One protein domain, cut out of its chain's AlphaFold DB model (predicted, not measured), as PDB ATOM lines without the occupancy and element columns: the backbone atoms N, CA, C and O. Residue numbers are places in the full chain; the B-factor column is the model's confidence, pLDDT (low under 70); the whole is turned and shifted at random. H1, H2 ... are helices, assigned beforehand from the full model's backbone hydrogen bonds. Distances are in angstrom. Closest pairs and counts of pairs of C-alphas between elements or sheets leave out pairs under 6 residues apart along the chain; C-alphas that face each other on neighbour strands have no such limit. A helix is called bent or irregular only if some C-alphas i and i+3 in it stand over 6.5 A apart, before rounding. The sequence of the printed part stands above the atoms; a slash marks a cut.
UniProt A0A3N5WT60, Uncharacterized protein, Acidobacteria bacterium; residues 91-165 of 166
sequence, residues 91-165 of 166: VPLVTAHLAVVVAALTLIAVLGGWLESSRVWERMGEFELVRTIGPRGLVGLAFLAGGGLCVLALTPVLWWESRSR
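This is residues 91 to 165 of the 166 residues of an uncharacterized protein of Acidobacteria bacterium (UniProt A0A3N5WT60). Two long helices, H1 and H3, make an open V; near its closed end the short helix H2 and the first residues of H3, before a kink near residue 135, form a small head. From this end two arms stick out and spread apart, residues 91 to 103 of H1 and residues 144 to 165, of which 144 to 164 belong to H3. The printed part has 75 residues with three named helices, H1, H2 and H3 in that order, and no named strand; the class is all helix. It is only just loose, close to extended, with a radius of gyration of the C-alphas of 17.0 A, and elongated, spanning 53 by 27 by 18 A.

H1, residues 91 to 117, touches H3, residues 128 to 164, with residues 108 to 116 alone, and H3 touches H1 with residues 135 to 143 alone. The closest C-alphas of the two, those of Gly 112 and Arg 136, are 4.2 A apart. They run opposite ways at a shallow tilt of 34 degrees, only just short of steep. H3 has a kink of 95 degrees near residue 135 and is irregular, with C-alphas 132 and 135 9.4 A apart. H2, residues 119 to 124, is close to H1 but not clearly touching, about perpendicular at 88 degrees; the closest C-alphas, of Leu 115 and Trp 121, are 6.2 A apart. H2 is likewise close to H3 but not clearly touching, at 87 degrees, with the C-alphas of Met 124 and Val 130 closest at 6.9 A. In H1 every O i to N i+4 pair is within hydrogen-bond range; in H2 1 of 2 is, in H3 28 of 33.

H1 begins at C-alpha 91, (241.677, 205.357, 285.340), and is 39.0 A long. H2 measures 9.0 A from first to last C-alpha. H3 is 49.8 A long, from C-alpha 128 at (235.990, 245.570, 268.302) to C-alpha 164 at (220.908, 198.133, 266.582).

The C-alphas farthest apart, of Glu 126 and Arg 165, are 53.5 A apart. The printed part has no cut, and both links are tight. The mean pLDDT of the printed part is 86.6, and no printed residue is under 70.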
ATOM      1  N   VAL A  91     240.398 204.624 285.358       79.25
ATOM      2  CA  VAL A  91     241.677 205.357 285.340       79.25
ATOM      3  C   VAL A  91     242.231 205.531 283.928       79.25
ATOM      4  O   VAL A  91     242.468 206.682 283.578       79.25
ATOM      5  N   PRO A  92     242.382 204.491 283.080       81.00
ATOM      6  CA  PRO A  92     242.899 204.692 281.724       81.00
ATOM      7  C   PRO A  92     241.977 205.572 280.872       81.00
ATOM      8  O   PRO A  92     242.443 206.337 280.034       81.00
ATOM      9  N   LEU A  93     240.662 205.503 281.104       83.31
ATOM     10  CA  LEU A  93     239.700 206.357 280.416       83.31
ATOM     11  C   LEU A  93     239.878 207.822 280.833       83.31
ATOM     12  O   LEU A  93     239.976 208.699 279.979       83.31
ATOM     13  N   VAL A  94     239.952 208.087 282.137       81.06
ATOM     14  CA  VAL A  94     240.112 209.436 282.692       81.06
ATOM     15  C   VAL A  94     241.458 210.033 282.291       81.06
ATOM     16  O   VAL A  94     241.501 211.191 281.881       81.06
ATOM     17  N   THR A  95     242.547 209.261 282.343       85.75
ATOM     18  CA  THR A  95     243.871 209.741 281.925       85.75
ATOM     19  C   THR A  95     243.920 210.038 280.431       85.75
ATOM     20  O   THR A  95     244.472 211.067 280.050       85.75
ATOM     21  N   ALA A  96     243.289 209.214 279.589       86.12
ATOM     22  CA  ALA A  96     243.186 209.486 278.158       86.12
ATOM     23  C   ALA A  96     242.419 210.790 277.880       86.12
ATOM     24  O   ALA A  96     242.899 211.632 277.124       86.12
ATOM     25  N   HIS A  97     241.270 211.003 278.529       83.12
ATOM     26  CA  HIS A  97     240.501 212.243 278.359       83.12
ATOM     27  C   HIS A  97     241.283 213.464 278.845       83.12
ATOM     28  O   HIS A  97     241.310 214.486 278.163       83.12
ATOM     29  N   LEU A  98     241.964 213.353 279.988       89.19
ATOM     30  CA  LEU A  98     242.798 214.430 280.509       89.19
ATOM     31  C   LEU A  98     243.934 214.777 279.536       89.19
ATOM     32  O   LEU A  98     244.161 215.954 279.267       89.19
ATOM     33  N   ALA A  99     244.600 213.773 278.961       91.38
ATOM     34  CA  ALA A  99     245.653 213.979 277.968       91.38
ATOM     35  C   ALA A  99     245.131 214.699 276.714       91.38
ATOM     36  O   ALA A  99     245.777 215.630 276.234       91.38
ATOM     37  N   VAL A 100     243.942 214.330 276.223       90.50
ATOM     38  CA  VAL A 100     243.291 215.010 275.089       90.50
ATOM     39  C   VAL A 100     242.989 216.473 275.419       90.50
ATOM     40  O   VAL A 100     243.281 217.351 274.610       90.50
ATOM     41  N   VAL A 101     242.453 216.756 276.610       87.75
ATOM     42  CA  VAL A 101     242.162 218.132 277.045       87.75
ATOM     43  C   VAL A 101     243.443 218.959 277.133       87.75
ATOM     44  O   VAL A 101     243.489 220.073 276.616       87.75
ATOM     45  N   VAL A 102     244.502 218.413 277.734       93.75
ATOM     46  CA  VAL A 102     245.801 219.096 277.829       93.75
ATOM     47  C   VAL A 102     246.376 219.370 276.439       93.75
ATOM     48  O   VAL A 102     246.802 220.493 276.181       93.75
ATOM     49  N   ALA A 103     246.334 218.395 275.526       93.31
ATOM     50  CA  ALA A 103     246.801 218.564 274.150       93.31
ATOM     51  C   ALA A 103     245.999 219.626 273.375       93.31
ATOM     52  O   ALA A 103     246.566 220.408 272.614       93.31
ATOM     53  N   ALA A 104     244.682 219.696 273.585       88.31
ATOM     54  CA  ALA A 104     243.850 220.732 272.979       88.31
ATOM     55  C   ALA A 104     244.211 222.128 273.512       88.31
ATOM     56  O   ALA A 104     244.341 223.073 272.735       88.31
ATOM     57  N   LEU A 105     244.432 222.265 274.824       87.75
ATOM     58  CA  LEU A 105     244.822 223.536 275.438       87.75
ATOM     59  C   LEU A 105     246.205 224.008 274.977       87.75
ATOM     60  O   LEU A 105     246.375 225.192 274.682       87.75
ATOM     61  N   THR A 106     247.186 223.105 274.872       91.88
ATOM     62  CA  THR A 106     248.512 223.457 274.345       91.88
ATOM     63  C   THR A 106     248.436 223.871 272.881       91.88
ATOM     64  O   THR A 106     249.044 224.872 272.505       91.88
ATOM     65  N   LEU A 107     247.634 223.180 272.067       90.69
ATOM     66  CA  LEU A 107     247.401 223.558 270.675       90.69
ATOM     67  C   LEU A 107     246.770 224.955 270.559       90.69
ATOM     68  O   LEU A 107     247.240 225.763 269.760       90.69
ATOM     69  N   ILE A 108     245.765 225.274 271.382       89.25
ATOM     70  CA  ILE A 108     245.142 226.609 271.426       89.25
ATOM     71  C   ILE A 108     246.171 227.681 271.800       89.25
ATOM     72  O   ILE A 108     246.197 228.748 271.186       89.25
ATOM     73  N   ALA A 109     247.042 227.409 272.775       88.44
ATOM     74  CA  ALA A 109     248.079 228.352 273.186       88.44
ATOM     75  C   ALA A 109     249.101 228.613 272.066       88.44
ATOM     76  O   ALA A 109     249.420 229.771 271.793       88.44
ATOM     77  N   VAL A 110     249.571 227.556 271.393       92.94
ATOM     78  CA  VAL A 110     250.531 227.646 270.280       92.94
ATOM     79  C   VAL A 110     249.919 228.378 269.088       92.94
ATOM     80  O   VAL A 110     250.514 229.328 268.586       92.94
ATOM     81  N   LEU A 111     248.715 227.986 268.664       91.50
ATOM     82  CA  LEU A 111     248.017 228.630 267.550       91.50
ATOM     83  C   LEU A 111     247.660 230.082 267.866       91.50
ATOM     84  O   LEU A 111     247.789 230.935 266.998       91.50
ATOM     85  N   GLY A 112     247.255 230.379 269.102       88.88
ATOM     86  CA  GLY A 112     246.987 231.745 269.539       88.88
ATOM     87  C   GLY A 112     248.238 232.623 269.504       88.88
ATOM     88  O   GLY A 112     248.167 233.749 269.024       88.88
ATOM     89  N   GLY A 113     249.388 232.103 269.950       88.94
ATOM     90  CA  GLY A 113     250.667 232.815 269.851       88.94
ATOM     91  C   GLY A 113     251.139 232.992 268.405       88.94
ATOM     92  O   GLY A 113     251.591 234.069 268.025       88.94
ATOM     93  N   TRP A 114     250.974 231.966 267.566       93.38
ATOM     94  CA  TRP A 114     251.264 232.068 266.135       93.38
ATOM     95  C   TRP A 114     250.377 233.119 265.457       93.38
ATOM     96  O   TRP A 114     250.882 233.962 264.715       93.38
ATOM     97  N   LEU A 115     249.075 233.119 265.756       89.88
ATOM     98  CA  LEU A 115     248.119 234.078 265.210       89.88
ATOM     99  C   LEU A 115     248.485 235.511 265.606       89.88
ATOM    100  O   LEU A 115     248.499 236.377 264.738       89.88
ATOM    101  N   GLU A 116     248.853 235.735 266.868       88.75
ATOM    102  CA  GLU A 116     249.314 237.031 267.383       88.75
ATOM    103  C   GLU A 116     250.545 237.556 266.626       88.75
ATOM    104  O   GLU A 116     250.624 238.742 266.326       88.75
ATOM    105  N   SER A 117     251.469 236.666 266.242       90.06
ATOM    106  CA  SER A 117     252.656 237.024 265.449       90.06
ATOM    107  C   SER A 117     252.389 237.213 263.948       90.06
ATOM    108  O   SER A 117     253.265 237.656 263.202       90.06
ATOM    109  N   SER A 118     251.201 236.838 263.472       92.12
ATOM    110  CA  SER A 118     250.878 236.841 262.049       92.12
ATOM    111  C   SER A 118     250.345 238.202 261.590       92.12
ATOM    112  O   SER A 118     249.509 238.820 262.244       92.12
ATOM    113  N   ARG A 119     250.718 238.621 260.372       89.94
ATOM    114  CA  ARG A 119     250.152 239.821 259.710       89.94
ATOM    115  C   ARG A 119     248.633 239.757 259.511       89.94
ATOM    116  O   ARG A 119     247.992 240.756 259.203       89.94
ATOM    117  N   VAL A 120     248.048 238.567 259.630       87.25
ATOM    118  CA  VAL A 120     246.600 238.369 259.534       87.25
ATOM    119  C   VAL A 120     245.898 239.002 260.738       87.25
ATOM    120  O   VAL A 120     244.828 239.587 260.575       87.25
ATOM    121  N   TRP A 121     246.511 238.946 261.925       88.94
ATOM    122  CA  TRP A 121     245.951 239.552 263.131       88.94
ATOM    123  C   TRP A 121     245.919 241.078 263.058       88.94
ATOM    124  O   TRP A 121     244.923 241.675 263.453       88.94
ATOM    125  N   GLU A 122     246.938 241.703 262.458       86.12
ATOM    126  CA  GLU A 122     246.966 243.158 262.235       86.12
ATOM    127  C   GLU A 122     245.747 243.641 261.438       86.12
ATOM    128  O   GLU A 122     245.179 244.679 261.758       86.12
ATOM    129  N   ARG A 123     245.287 242.858 260.451       87.50
ATOM    130  CA  ARG A 123     244.068 243.181 259.689       87.50
ATOM    131  C   ARG A 123     242.779 242.864 260.440       87.50
ATOM    132  O   ARG A 123     241.787 243.557 260.263       87.50
ATOM    133  N   MET A 124     242.757 241.798 261.239       84.69
ATOM    134  CA  MET A 124     241.555 241.405 261.986       84.69
ATOM    135  C   MET A 124     241.336 242.230 263.263       84.69
ATOM    136  O   MET A 124     240.214 242.278 263.767       84.69
ATOM    137  N   GLY A 125     242.372 242.899 263.775       78.75
ATOM    138  CA  GLY A 125     242.308 243.733 264.977       78.75
ATOM    139  C   GLY A 125     241.430 244.983 264.851       78.75
ATOM    140  O   GLY A 125     241.128 245.604 265.869       78.75
ATOM    141  N   GLU A 126     240.983 245.332 263.640       85.75
ATOM    142  CA  GLU A 126     240.062 246.452 263.404       85.75
ATOM    143  C   GLU A 126     238.640 246.179 263.926       85.75
ATOM    144  O   GLU A 126     237.885 247.112 264.194       85.75
ATOM    145  N   PHE A 127     238.268 244.913 264.136       88.56
ATOM    146  CA  PHE A 127     236.964 244.558 264.694       88.56
ATOM    147  C   PHE A 127     236.983 244.624 266.231       88.56
ATOM    148  O   PHE A 127     237.726 243.891 266.888       88.56
ATOM    149  N   GLU A 128     236.098 245.431 266.834       88.69
ATOM    150  CA  GLU A 128     235.990 245.570 268.302       88.69
ATOM    151  C   GLU A 128     235.817 244.229 269.032       88.69
ATOM    152  O   GLU A 128     236.402 244.002 270.098       88.69
ATOM    153  N   LEU A 129     235.036 243.318 268.444       86.88
ATOM    154  CA  LEU A 129     234.781 242.000 269.019       86.88
ATOM    155  C   LEU A 129     236.071 241.167 269.105       86.88
ATOM    156  O   LEU A 129     236.343 240.527 270.120       86.88
ATOM    157  N   VAL A 130     236.900 241.227 268.060       86.38
ATOM    158  CA  VAL A 130     238.178 240.508 267.967       86.38
ATOM    159  C   VAL A 130     239.187 241.075 268.966       86.38
ATOM    160  O   VAL A 130     239.892 240.313 269.629       86.38
ATOM    161  N   ARG A 131     239.197 242.400 269.154       85.19
ATOM    162  CA  ARG A 131     240.061 243.072 270.134       85.19
ATOM    163  C   ARG A 131     239.710 242.707 271.578       85.19
ATOM    164  O   ARG A 131     240.607 242.556 272.400       85.19
ATOM    165  N   THR A 132     238.422 242.545 271.874       91.00
ATOM    166  CA  THR A 132     237.935 242.195 273.221       91.00
ATOM    167  C   THR A 132     238.264 240.747 273.590       91.00
ATOM    168  O   THR A 132     238.622 240.456 274.728       91.00
ATOM    169  N   ILE A 133     238.157 239.834 272.623       89.94
ATOM    170  CA  ILE A 133     238.372 238.395 272.832       89.94
ATOM    171  C   ILE A 133     239.870 238.036 272.808       89.94
ATOM    172  O   ILE A 133     240.313 237.133 273.524       89.94
ATOM    173  N   GLY A 134     240.658 238.734 271.987       88.69
ATOM    174  CA  GLY A 134     242.076 238.459 271.782       88.69
ATOM    175  C   GLY A 134     242.345 237.202 270.936       88.69
ATOM    176  O   GLY A 134     241.443 236.402 270.661       88.69
ATOM    177  N   PRO A 135     243.603 236.988 270.515       82.38
ATOM    178  CA  PRO A 135     243.946 235.945 269.544       82.38
ATOM    179  C   PRO A 135     243.738 234.538 270.110       82.38
ATOM    180  O   PRO A 135     243.183 233.665 269.446       82.38
ATOM    181  N   ARG A 136     244.097 234.327 271.383       84.19
ATOM    182  CA  ARG A 136     243.884 233.048 272.081       84.19
ATOM    183  C   ARG A 136     242.399 232.739 272.274       84.19
ATOM    184  O   ARG A 136     241.992 231.592 272.108       84.19
ATOM    185  N   GLY A 137     241.593 233.756 272.592       83.94
ATOM    186  CA  GLY A 137     240.152 233.597 272.758       83.94
ATOM    187  C   GLY A 137     239.469 233.213 271.446       83.94
ATOM    188  O   GLY A 137     238.635 232.313 271.442       83.94
ATOM    189  N   LEU A 138     239.879 233.812 270.322       88.88
ATOM    190  CA  LEU A 138     239.309 233.521 269.004       88.88
ATOM    191  C   LEU A 138     239.625 232.088 268.554       88.88
ATOM    192  O   LEU A 138     238.726 231.371 268.115       88.88
ATOM    193  N   VAL A 139     240.870 231.638 268.743       87.00
ATOM    194  CA  VAL A 139     241.267 230.243 268.481       87.00
ATOM    195  C   VAL A 139     240.485 229.274 269.371       87.00
ATOM    196  O   VAL A 139     239.974 228.270 268.877       87.00
ATOM    197  N   GLY A 140     240.333 229.583 270.662       84.81
ATOM    198  CA  GLY A 140     239.537 228.769 271.582       84.81
ATOM    199  C   GLY A 140     238.067 228.665 271.164       84.81
ATOM    200  O   GLY A 140     237.489 227.580 271.206       84.81
ATOM    201  N   LEU A 141     237.475 229.767 270.700       89.88
ATOM    202  CA  LEU A 141     236.083 229.826 270.248       89.88
ATOM    203  C   LEU A 141     235.878 229.017 268.960       89.88
ATOM    204  O   LEU A 141     234.922 228.250 268.868       89.88
ATOM    205  N   ALA A 142     236.813 229.104 268.008       87.19
ATOM    206  CA  ALA A 142     236.808 228.270 266.807       87.19
ATOM    207  C   ALA A 142     236.919 226.775 267.151       87.19
ATOM    208  O   ALA A 142     236.198 225.953 266.582       87.19
ATOM    209  N   PHE A 143     237.769 226.421 268.119       87.31
ATOM    210  CA  PHE A 143     237.929 225.040 268.574       87.31
ATOM    211  C   PHE A 143     236.667 224.511 269.270       87.31
ATOM    212  O   PHE A 143     236.249 223.384 269.017       87.31
ATOM    213  N   LEU A 144     236.019 225.335 270.100       88.94
ATOM    214  CA  LEU A 144     234.742 225.015 270.746       88.94
ATOM    215  C   LEU A 144     233.610 224.850 269.732       88.94
ATOM    216  O   LEU A 144     232.858 223.882 269.814       88.94
ATOM    217  N   ALA A 145     233.503 225.765 268.767       89.00
ATOM    218  CA  ALA A 145     232.494 225.694 267.719       89.00
ATOM    219  C   ALA A 145     232.694 224.449 266.843       89.00
ATOM    220  O   ALA A 145     231.748 223.697 266.622       89.00
ATOM    221  N   GLY A 146     233.930 224.185 266.405       88.00
ATOM    222  CA  GLY A 146     234.271 223.004 265.612       88.00
ATOM    223  C   GLY A 146     234.061 221.698 266.380       88.00
ATOM    224  O   GLY A 146     233.412 220.782 265.878       88.00
ATOM    225  N   GLY A 147     234.541 221.625 267.623       84.81
ATOM    226  CA  GLY A 147     234.350 220.466 268.493       84.81
ATOM    227  C   GLY A 147     232.874 220.197 268.786       84.81
ATOM    228  O   GLY A 147     232.418 219.063 268.651       84.81
ATOM    229  N   GLY A 148     232.106 221.239 269.110       85.56
ATOM    230  CA  GLY A 148     230.664 221.148 269.327       85.56
ATOM    231  C   GLY A 148     229.912 220.676 268.082       85.56
ATOM    232  O   GLY A 148     229.069 219.785 268.180       85.56
ATOM    233  N   LEU A 149     230.261 221.201 266.904       88.75
ATOM    234  CA  LEU A 149     229.671 220.773 265.635       88.75
ATOM    235  C   LEU A 149     229.978 219.300 265.338       88.75
ATOM    236  O   LEU A 149     229.076 218.557 264.964       88.75
ATOM    237  N   CYS A 150     231.218 218.853 265.556       85.50
ATOM    238  CA  CYS A 150     231.602 217.449 265.399       85.50
ATOM    239  C   CYS A 150     230.817 216.533 266.344       85.50
ATOM    240  O   CYS A 150     230.326 215.491 265.914       85.50
ATOM    241  N   VAL A 151     230.649 216.921 267.613       86.44
ATOM    242  CA  VAL A 151     229.834 216.155 268.568       86.44
ATOM    243  C   VAL A 151     228.390 216.071 268.079       86.44
ATOM    244  O   VAL A 151     227.829 214.976 268.024       86.44
ATOM    245  N   LEU A 152     227.796 217.188 267.658       87.38
ATOM    246  CA  LEU A 152     226.433 217.207 267.122       87.38
ATOM    247  C   LEU A 152     226.296 216.363 265.848       87.38
ATOM    248  O   LEU A 152     225.303 215.657 265.703       87.38
ATOM    249  N   ALA A 153     227.296 216.369 264.965       86.31
ATOM    250  CA  ALA A 153     227.311 215.565 263.745       86.31
ATOM    251  C   ALA A 153     227.459 214.058 264.022       86.31
ATOM    252  O   ALA A 153     226.890 213.239 263.304       86.31
ATOM    253  N   LEU A 154     228.192 213.681 265.074       85.88
ATOM    254  CA  LEU A 154     228.411 212.284 265.467       85.88
ATOM    255  C   LEU A 154     227.296 211.725 266.363       85.88
ATOM    256  O   LEU A 154     227.117 210.510 266.440       85.88
ATOM    257  N   THR A 155     226.517 212.589 267.017       86.00
ATOM    258  CA  THR A 155     225.428 212.182 267.923       86.00
ATOM    259  C   THR A 155     224.396 211.255 267.247       86.00
ATOM    260  O   THR A 155     224.069 210.226 267.842       86.00
ATOM    261  N   PRO A 156     223.916 211.511 266.010       84.06
ATOM    262  CA  PRO A 156     222.991 210.615 265.311       84.06
ATOM    263  C   PRO A 156     223.588 209.234 265.021       84.06
ATOM    264  O   PRO A 156     222.884 208.231 265.124       84.06
ATOM    265  N   VAL A 157     224.883 209.172 264.690       84.00
ATOM    266  CA  VAL A 157     225.596 207.919 264.386       84.00
ATOM    267  C   VAL A 157     225.696 207.049 265.637       84.00
ATOM    268  O   VAL A 157     225.334 205.873 265.609       84.00
ATOM    269  N   LEU A 158     226.096 207.650 266.759       77.12
ATOM    270  CA  LEU A 158     226.171 206.961 268.048       77.12
ATOM    271  C   LEU A 158     224.784 206.511 268.534       77.12
ATOM    272  O   LEU A 158     224.640 205.436 269.117       77.12
ATOM    273  N   TRP A 159     223.749 207.311 268.264       83.19
ATOM    274  CA  TRP A 159     222.375 206.961 268.610       83.19
ATOM    275  C   TRP A 159     221.854 205.777 267.785       83.19
ATOM    276  O   TRP A 159     221.257 204.857 268.351       83.19
ATOM    277  N   TRP A 160     222.134 205.743 266.480       83.38
ATOM    278  CA  TRP A 160     221.764 204.631 265.601       83.38
ATOM    279  C   TRP A 160     222.401 203.306 266.041       83.38
ATOM    280  O   TRP A 160     221.715 202.287 266.133       83.38
ATOM    281  N   GLU A 161     223.685 203.324 266.400       83.25
ATOM    282  CA  GLU A 161     224.407 202.126 266.841       83.25
ATOM    283  C   GLU A 161     223.930 201.600 268.206       83.25
ATOM    284  O   GLU A 161     223.942 200.395 268.457       83.25
ATOM    285  N   SER A 162     223.435 202.479 269.083       79.88
ATOM    286  CA  SER A 162     222.809 202.048 270.342       79.88
ATOM    287  C   SER A 162     221.498 201.284 270.120       79.88
ATOM    288  O   SER A 162     221.154 200.404 270.907       79.88
ATOM    289  N   ARG A 163     220.786 201.592 269.027       80.25
ATOM    290  CA  ARG A 163     219.478 201.016 268.701       80.25
ATOM    291  C   ARG A 163     219.580 199.673 267.983       80.25
ATOM    292  O   ARG A 163     218.653 198.885 268.075       80.25
ATOM    293  N   SER A 164     220.682 199.406 267.283       75.88
ATOM    294  CA  SER A 164     220.908 198.133 266.582       75.88
ATOM    295  C   SER A 164     221.385 196.998 267.495       75.88
ATOM    296  O   SER A 164     221.387 195.843 267.078       75.88
ATOM    297  N   ARG A 165     221.802 197.312 268.729       77.00
ATOM    298  CA  ARG A 165     222.299 196.335 269.715       77.00
ATOM    299  C   ARG A 165     221.262 195.917 270.770       77.00
ATOM    300  O   ARG A 165     221.605 195.097 271.622       77.00
TER     301      ARG A 165